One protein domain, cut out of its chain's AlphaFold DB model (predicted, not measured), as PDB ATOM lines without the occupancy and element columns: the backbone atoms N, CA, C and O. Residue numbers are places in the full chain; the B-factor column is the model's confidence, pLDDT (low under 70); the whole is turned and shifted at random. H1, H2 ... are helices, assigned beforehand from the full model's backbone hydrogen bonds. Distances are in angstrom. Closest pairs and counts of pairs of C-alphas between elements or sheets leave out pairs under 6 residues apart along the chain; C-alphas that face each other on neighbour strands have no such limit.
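What this domain is: This is residues 2 to 59 of the 244 residues of an uncharacterized protein of Helicobacter sp. 11S03491-1 (UniProt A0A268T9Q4). This is an elongated loop of chain with little regular structure: H2 sits at one end, and the turn around Gly 55 is at the other. Two long stretches with no named element, residues 17 to 32 and 39 to 59, make its long sides, and residues 2 to 7 cross between them. The 58 printed residues include two named helices, H1 then H2, holding 10 residues, and no named strand; the class is all helix. It is only just compact, close to loose, with a radius of gyration of the C-alphas of 12.4 A and spans of 37 by 21 by 16 A.

Where its parts are: H1 is residues 13 to 16, from C-alpha 13 at (188.180, 199.225, 182.533). H2 is residues 33 to 38, 8.8 A long, ending with C-alpha 38 at (195.185, 221.959, 188.608).

How they stand to each other: H1 and H2 are apart. In H2 every O i to N i+4 pair is within hydrogen-bond range; H1 is too short for such a pair.

The domain as a whole: The C-alphas farthest apart, of Asp 38 and Gly 55, are 37.5 A apart. The printed part has no cut. The link from H1 to H2, 16 residues, is long. Residues 58 to 59 have pLDDT under 70.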
ATOM      1  N   HIS A   2     198.979 201.677 191.656       81.62
ATOM      2  CA  HIS A   2     198.509 202.850 192.394       81.62
ATOM      3  C   HIS A   2     198.796 204.119 191.583       81.62
ATOM      4  O   HIS A   2     199.821 204.173 190.910       81.62
ATOM      5  N   GLY A   3     197.899 205.106 191.624       85.44
ATOM      6  CA  GLY A   3     198.108 206.408 190.974       85.44
ATOM      7  C   GLY A   3     198.028 206.412 189.443       85.44
ATOM      8  O   GLY A   3     198.330 207.427 188.829       85.44
ATOM      9  N   ILE A   4     197.619 205.307 188.812       91.06
ATOM     10  CA  ILE A   4     197.450 205.259 187.357       91.06
ATOM     11  C   ILE A   4     196.120 205.903 186.970       91.06
ATOM     12  O   ILE A   4     195.058 205.504 187.449       91.06
ATOM     13  N   ILE A   5     196.192 206.875 186.065       93.62
ATOM     14  CA  ILE A   5     195.038 207.588 185.524       93.62
ATOM     15  C   ILE A   5     194.852 207.138 184.080       93.62
ATOM     16  O   ILE A   5     195.747 207.287 183.257       93.62
ATOM     17  N   LYS A   6     193.686 206.582 183.766       92.31
ATOM     18  CA  LYS A   6     193.303 206.139 182.422       92.31
ATOM     19  C   LYS A   6     192.065 206.900 181.973       92.31
ATOM     20  O   LYS A   6     191.234 207.271 182.801       92.31
ATOM     21  N   HIS A   7     191.914 207.108 180.666       90.88
ATOM     22  CA  HIS A   7     190.669 207.662 180.137       90.88
ATOM     23  C   HIS A   7     189.496 206.736 180.492       90.88
ATOM     24  O   HIS A   7     189.658 205.518 180.504       90.88
ATOM     25  N   ARG A   8     188.308 207.291 180.772       86.69
ATOM     26  CA  ARG A   8     187.138 206.497 181.206       86.69
ATOM     27  C   ARG A   8     186.722 205.423 180.192       86.69
ATOM     28  O   ARG A   8     186.185 204.395 180.574       86.69
ATOM     29  N   ASP A   9     186.970 205.693 178.913       85.31
ATOM     30  CA  ASP A   9     186.595 204.822 177.794       85.31
ATOM     31  C   ASP A   9     187.723 203.836 177.416       85.31
ATOM     32  O   ASP A   9     187.609 203.119 176.423       85.31
ATOM     33  N   ASP A  10     188.828 203.800 178.178       89.50
ATOM     34  CA  ASP A  10     189.934 202.869 177.935       89.50
ATOM     35  C   ASP A  10     189.471 201.404 178.128       89.50
ATOM     36  O   ASP A  10     188.840 201.093 179.147       89.50
ATOM     37  N   PRO A  11     189.778 200.481 177.187       88.06
ATOM     38  CA  PRO A  11     189.378 199.076 177.275       88.06
ATOM     39  C   PRO A  11     189.820 198.367 178.557       88.06
ATOM     40  O   PRO A  11     189.168 197.399 178.953       88.06
ATOM     41  N   PHE A  12     190.877 198.850 179.220       89.69
ATOM     42  CA  PHE A  12     191.343 198.357 180.513       89.69
ATOM     43  C   PHE A  12     190.196 198.211 181.527       89.69
ATOM     44  O   PHE A  12     190.099 197.185 182.209       89.69
ATOM     45  N   TRP A  13     189.284 199.189 181.571       88.06
ATOM     46  CA  TRP A  13     188.180 199.225 182.533       88.06
ATOM     47  C   TRP A  13     187.143 198.124 182.337       88.06
ATOM     48  O   TRP A  13     186.427 197.809 183.282       88.06
ATOM     49  N   LYS A  14     187.083 197.485 181.162       83.69
ATOM     50  CA  LYS A  14     186.138 196.385 180.916       83.69
ATOM     51  C   LYS A  14     186.412 195.167 181.786       83.69
ATOM     52  O   LYS A  14     185.482 194.452 182.120       83.69
ATOM     53  N   ASN A  15     187.676 194.916 182.117       87.19
ATOM     54  CA  ASN A  15     188.062 193.746 182.902       87.19
ATOM     55  C   ASN A  15     188.611 194.117 184.275       87.19
ATOM     56  O   ASN A  15     188.596 193.266 185.150       87.19
ATOM     57  N   ASN A  16     189.101 195.347 184.457       89.06
ATOM     58  CA  ASN A  16     189.921 195.729 185.610       89.06
ATOM     59  C   ASN A  16     189.299 196.830 186.478       89.06
ATOM     60  O   ASN A  16     190.016 197.500 187.236       89.06
ATOM     61  N   TYR A  17     187.987 197.054 186.357       87.62
ATOM     62  CA  TYR A  17     187.282 197.929 187.284       87.62
ATOM     63  C   TYR A  17     187.176 197.235 188.655       87.62
ATOM     64  O   TYR A  17     186.650 196.127 188.725       87.62
ATOM     65  N   PRO A  18     187.664 197.848 189.750       87.31
ATOM     66  CA  PRO A  18     187.635 197.224 191.067       87.31
ATOM     67  C   PRO A  18     186.228 196.782 191.513       87.31
ATOM     68  O   PRO A  18     185.256 197.494 191.243       87.31
ATOM     69  N   PRO A  19     186.116 195.685 192.286       87.75
ATOM     70  CA  PRO A  19     187.210 194.897 192.865       87.75
ATOM     71  C   PRO A  19     187.862 193.935 191.859       87.75
ATOM     72  O   PRO A  19     187.171 193.242 191.134       87.75
ATOM     73  N   ASN A  20     189.198 193.834 191.882       88.00
ATOM     74  CA  ASN A  20     189.975 192.990 190.951       88.00
ATOM     75  C   ASN A  20     190.411 191.635 191.554       88.00
ATOM     76  O   ASN A  20     191.150 190.873 190.934       88.00
ATOM     77  N   GLY A  21     189.985 191.326 192.779       89.44
ATOM     78  CA  GLY A  21     190.346 190.108 193.502       89.44
ATOM     79  C   GLY A  21     189.798 190.108 194.928       89.44
ATOM     80  O   GLY A  21     189.319 191.135 195.420       89.44
ATOM     81  N   PHE A  22     189.887 188.963 195.604       86.88
ATOM     82  CA  PHE A  22     189.474 188.844 197.005       86.88
ATOM     83  C   PHE A  22     190.274 189.812 197.898       86.88
ATOM     84  O   PHE A  22     191.481 189.961 197.720       86.88
ATOM     85  N   ASN A  23     189.604 190.492 198.837       85.75
ATOM     86  CA  ASN A  23     190.177 191.553 199.684       85.75
ATOM     87  C   ASN A  23     190.807 192.745 198.929       85.75
ATOM     88  O   ASN A  23     191.585 193.510 199.502       85.75
ATOM     89  N   CYS A  24     190.458 192.960 197.657       84.69
ATOM     90  CA  CYS A  24     190.885 194.154 196.935       84.69
ATOM     91  C   CYS A  24     190.131 195.397 197.442       84.69
ATOM     92  O   CYS A  24     188.923 195.516 197.254       84.69
ATOM     93  N   ALA A  25     190.856 196.349 198.036       83.94
ATOM     94  CA  ALA A  25     190.321 197.633 198.511       83.94
ATOM     95  C   ALA A  25     190.616 198.807 197.553       83.94
ATOM     96  O   ALA A  25     190.603 199.972 197.961       83.94
ATOM     97  N   CYS A  26     190.926 198.516 196.285       85.56
ATOM     98  CA  CYS A  26     191.195 199.549 195.286       85.56
ATOM     99  C   CYS A  26     189.951 200.420 195.064       85.56
ATOM    100  O   CYS A  26     188.833 199.914 194.987       85.56
ATOM    101  N   ARG A  27     190.152 201.734 194.927       84.75
ATOM    102  CA  ARG A  27     189.088 202.704 194.646       84.75
ATOM    103  C   ARG A  27     189.392 203.439 193.352       84.75
ATOM    104  O   ARG A  27     190.544 203.785 193.101       84.75
ATOM    105  N   VAL A  28     188.350 203.689 192.568       88.56
ATOM    106  CA  VAL A  28     188.420 204.526 191.368       88.56
ATOM    107  C   VAL A  28     187.806 205.875 191.697       88.56
ATOM    108  O   VAL A  28     186.713 205.948 192.258       88.56
ATOM    109  N   PHE A  29     188.519 206.936 191.343       90.31
ATOM    110  CA  PHE A  29     188.043 208.306 191.443       90.31
ATOM    111  C   PHE A  29     187.932 208.879 190.033       90.31
ATOM    112  O   PHE A  29     188.829 208.688 189.211       90.31
ATOM    113  N   ALA A  30     186.824 209.562 189.750       91.25
ATOM    114  CA  ALA A  30     186.645 210.281 188.498       91.25
ATOM    115  C   ALA A  30     187.216 211.696 188.638       91.25
ATOM    116  O   ALA A  30     186.877 212.400 189.590       91.25
ATOM    117  N   TYR A  31     188.044 212.101 187.676       91.25
ATOM    118  CA  TYR A  31     188.606 213.446 187.590       91.25
ATOM    119  C   TYR A  31     188.251 214.092 186.251       91.25
ATOM    120  O   TYR A  31     188.263 213.422 185.213       91.25
ATOM    121  N   THR A  32     187.923 215.384 186.270       87.62
ATOM    122  CA  THR A  32     187.787 216.189 185.046       87.62
ATOM    123  C   THR A  32     189.160 216.563 184.494       87.62
ATOM    124  O   THR A  32     190.177 216.428 185.175       87.62
ATOM    125  N   LYS A  33     189.205 217.050 183.249       87.06
ATOM    126  CA  LYS A  33     190.456 217.547 182.659       87.06
ATOM    127  C   LYS A  33     191.021 218.732 183.445       87.06
ATOM    128  O   LYS A  33     192.228 218.750 183.662       87.06
ATOM    129  N   GLU A  34     190.173 219.649 183.922       88.69
ATOM    130  CA  GLU A  34     190.638 220.781 184.740       88.69
ATOM    131  C   GLU A  34     191.264 220.287 186.050       88.69
ATOM    132  O   GLU A  34     192.362 220.691 186.406       88.69
ATOM    133  N   GLN A  35     190.634 219.313 186.720       93.06
ATOM    134  CA  GLN A  35     191.167 218.756 187.969       93.06
ATOM    135  C   GLN A  35     192.527 218.075 187.800       93.06
ATOM    136  O   GLN A  35     193.313 218.055 188.745       93.06
ATOM    137  N   LEU A  36     192.799 217.484 186.632       93.88
ATOM    138  CA  LEU A  36     194.122 216.939 186.330       93.88
ATOM    139  C   LEU A  36     195.148 218.062 186.141       93.88
ATOM    140  O   LEU A  36     196.227 217.987 186.722       93.88
ATOM    141  N   GLN A  37     194.790 219.115 185.399       93.00
ATOM    142  CA  GLN A  37     195.651 220.281 185.164       93.00
ATOM    143  C   GLN A  37     195.998 221.013 186.464       93.00
ATOM    144  O   GLN A  37     197.177 221.226 186.737       93.00
ATOM    145  N   ASP A  38     195.003 221.297 187.308       95.38
ATOM    146  CA  ASP A  38     195.185 221.959 188.608       95.38
ATOM    147  C   ASP A  38     196.127 221.181 189.540       95.38
ATOM    148  O   ASP A  38     196.759 221.747 190.430       95.38
ATOM    149  N   ARG A  39     196.215 219.859 189.349       95.00
ATOM    150  CA  ARG A  39     197.052 218.949 190.140       95.00
ATOM    151  C   ARG A  39     198.383 218.606 189.472       95.00
ATOM    152  O   ARG A  39     199.178 217.891 190.080       95.00
ATOM    153  N   GLY A  40     198.620 219.068 188.242       95.69
ATOM    154  CA  GLY A  40     199.789 218.688 187.448       95.69
ATOM    155  C   GLY A  40     199.855 217.186 187.145       95.69
ATOM    156  O   GLY A  40     200.938 216.609 187.120       95.69
ATOM    157  N   TRP A  41     198.703 216.528 186.990       95.19
ATOM    158  CA  TRP A  41     198.610 215.101 186.673       95.19
ATOM    159  C   TRP A  41     198.316 214.878 185.192       95.19
ATOM    160  O   TRP A  41     197.554 215.620 184.577       95.19
ATOM    161  N   GLU A  42     198.848 213.789 184.638       92.12
ATOM    162  CA  GLU A  42     198.606 213.383 183.254       92.12
ATOM    163  C   GLU A  42     198.020 211.970 183.180       92.12
ATOM    164  O   GLU A  42     198.281 211.108 184.022       92.12
ATOM    165  N   ALA A  43     197.196 211.730 182.157       91.56
ATOM    166  CA  ALA A  43     196.649 210.406 181.897       91.56
ATOM    167  C   ALA A  43     197.720 209.503 181.270       91.56
ATOM    168  O   ALA A  43     198.365 209.867 180.289       91.56
ATOM    169  N   TYR A  44     197.860 208.290 181.795       92.38
ATOM    170  CA  TYR A  44     198.749 207.271 181.260       92.38
ATOM    171  C   TYR A  44     198.206 206.718 179.935       92.38
ATOM    172  O   TYR A  44     197.071 206.243 179.855       92.38
ATOM    173  N   THR A  45     199.021 206.746 178.884       89.00
ATOM    174  CA  THR A  45     198.613 206.366 177.519       89.00
ATOM    175  C   THR A  45     199.036 204.955 177.113       89.00
ATOM    176  O   THR A  45     198.450 204.402 176.187       89.00
ATOM    177  N   GLY A  46     199.999 204.348 177.810       89.12
ATOM    178  CA  GLY A  46     200.509 203.012 177.486       89.12
ATOM    179  C   GLY A  46     199.525 201.880 177.794       89.12
ATOM    180  O   GLY A  46     198.497 202.072 178.448       89.12
ATOM    181  N   GLU A  47     199.849 200.667 177.359       89.00
ATOM    182  CA  GLU A  47     199.091 199.478 177.752       89.00
ATOM    183  C   GLU A  47     199.365 199.112 179.217       89.00
ATOM    184  O   GLU A  47     200.440 199.380 179.764       89.00
ATOM    185  N   LEU A  48     198.355 198.542 179.873       90.06
ATOM    186  CA  LEU A  48     198.441 198.049 181.245       90.06
ATOM    187  C   LEU A  48     198.162 196.549 181.255       90.06
ATOM    188  O   LEU A  48     197.332 196.084 180.469       90.06
ATOM    189  N   PRO A  49     198.803 195.792 182.158       89.94
ATOM    190  CA  PRO A  49     198.513 194.379 182.301       89.94
ATOM    191  C   PRO A  49     197.082 194.166 182.798       89.94
ATOM    192  O   PRO A  49     196.533 194.968 183.558       89.94
ATOM    193  N   ASP A  50     196.505 193.037 182.407       89.88
ATOM    194  CA  ASP A  50     195.252 192.545 182.966       89.88
ATOM    195  C   ASP A  50     195.496 192.036 184.397       89.88
ATOM    196  O   ASP A  50     196.304 191.131 184.613       89.88
ATOM    197  N   ILE A  51     194.838 192.646 185.381       89.44
ATOM    198  CA  ILE A  51     195.059 192.408 186.814       89.44
ATOM    199  C   ILE A  51     193.881 191.764 187.535       89.44
ATOM    200  O   ILE A  51     194.041 191.338 188.680       89.44
ATOM    201  N   ALA A  52     192.704 191.711 186.920       89.31
ATOM    202  CA  ALA A  52     191.546 191.112 187.556       89.31
ATOM    203  C   ALA A  52     191.651 189.585 187.576       89.31
ATOM    204  O   ALA A  52     191.944 188.928 186.574       89.31
ATOM    205  N   GLN A  53     191.377 188.987 188.732       88.62
ATOM    206  CA  GLN A  53     191.216 187.540 188.848       88.62
ATOM    207  C   GLN A  53     189.986 187.080 188.052       88.62
ATOM    208  O   GLN A  53     189.016 187.819 187.925       88.62
ATOM    209  N   LYS A  54     189.982 185.837 187.549       82.81
ATOM    210  CA  LYS A  54     188.936 185.307 186.644       82.81
ATOM    211  C   LYS A  54     187.493 185.579 187.109       82.81
ATOM    212  O   LYS A  54     186.664 185.915 186.277       82.81
ATOM    213  N   GLY A  55     187.200 185.447 188.406       79.62
ATOM    214  CA  GLY A  55     185.860 185.683 188.979       79.62
ATOM    215  C   GLY A  55     185.494 187.153 189.222       79.62
ATOM    216  O   GLY A  55     184.377 187.442 189.626       79.62
ATOM    217  N   PHE A  56     186.438 188.059 188.990       78.31
ATOM    218  CA  PHE A  56     186.309 189.508 189.135       78.31
ATOM    219  C   PHE A  56     186.438 190.231 187.785       78.31
ATOM    220  O   PHE A  56     186.322 191.450 187.725       78.31
ATOM    221  N   LYS A  57     186.674 189.483 186.698       79.44
ATOM    222  CA  LYS A  57     186.674 190.011 185.333       79.44
ATOM    223  C   LYS A  57     185.244 190.194 184.851       79.44
ATOM    224  O   LYS A  57     184.446 189.263 184.916       79.44
ATOM    225  N   GLY A  58     184.969 191.354 184.279       65.88
ATOM    226  CA  GLY A  58     183.709 191.642 183.615       65.88
ATOM    227  C   GLY A  58     183.383 193.117 183.713       65.88
ATOM    228  O   GLY A  58     183.761 193.791 184.673       65.88
ATOM    229  N   ASP A  59     182.673 193.618 182.708       63.78
ATOM    230  CA  ASP A  59     182.171 194.976 182.743       63.78
ATOM    231  C   ASP A  59     181.013 194.982 183.740       63.78
ATOM    232  O   ASP A  59     179.862 194.699 183.395       63.78
TER     233      ASP A  59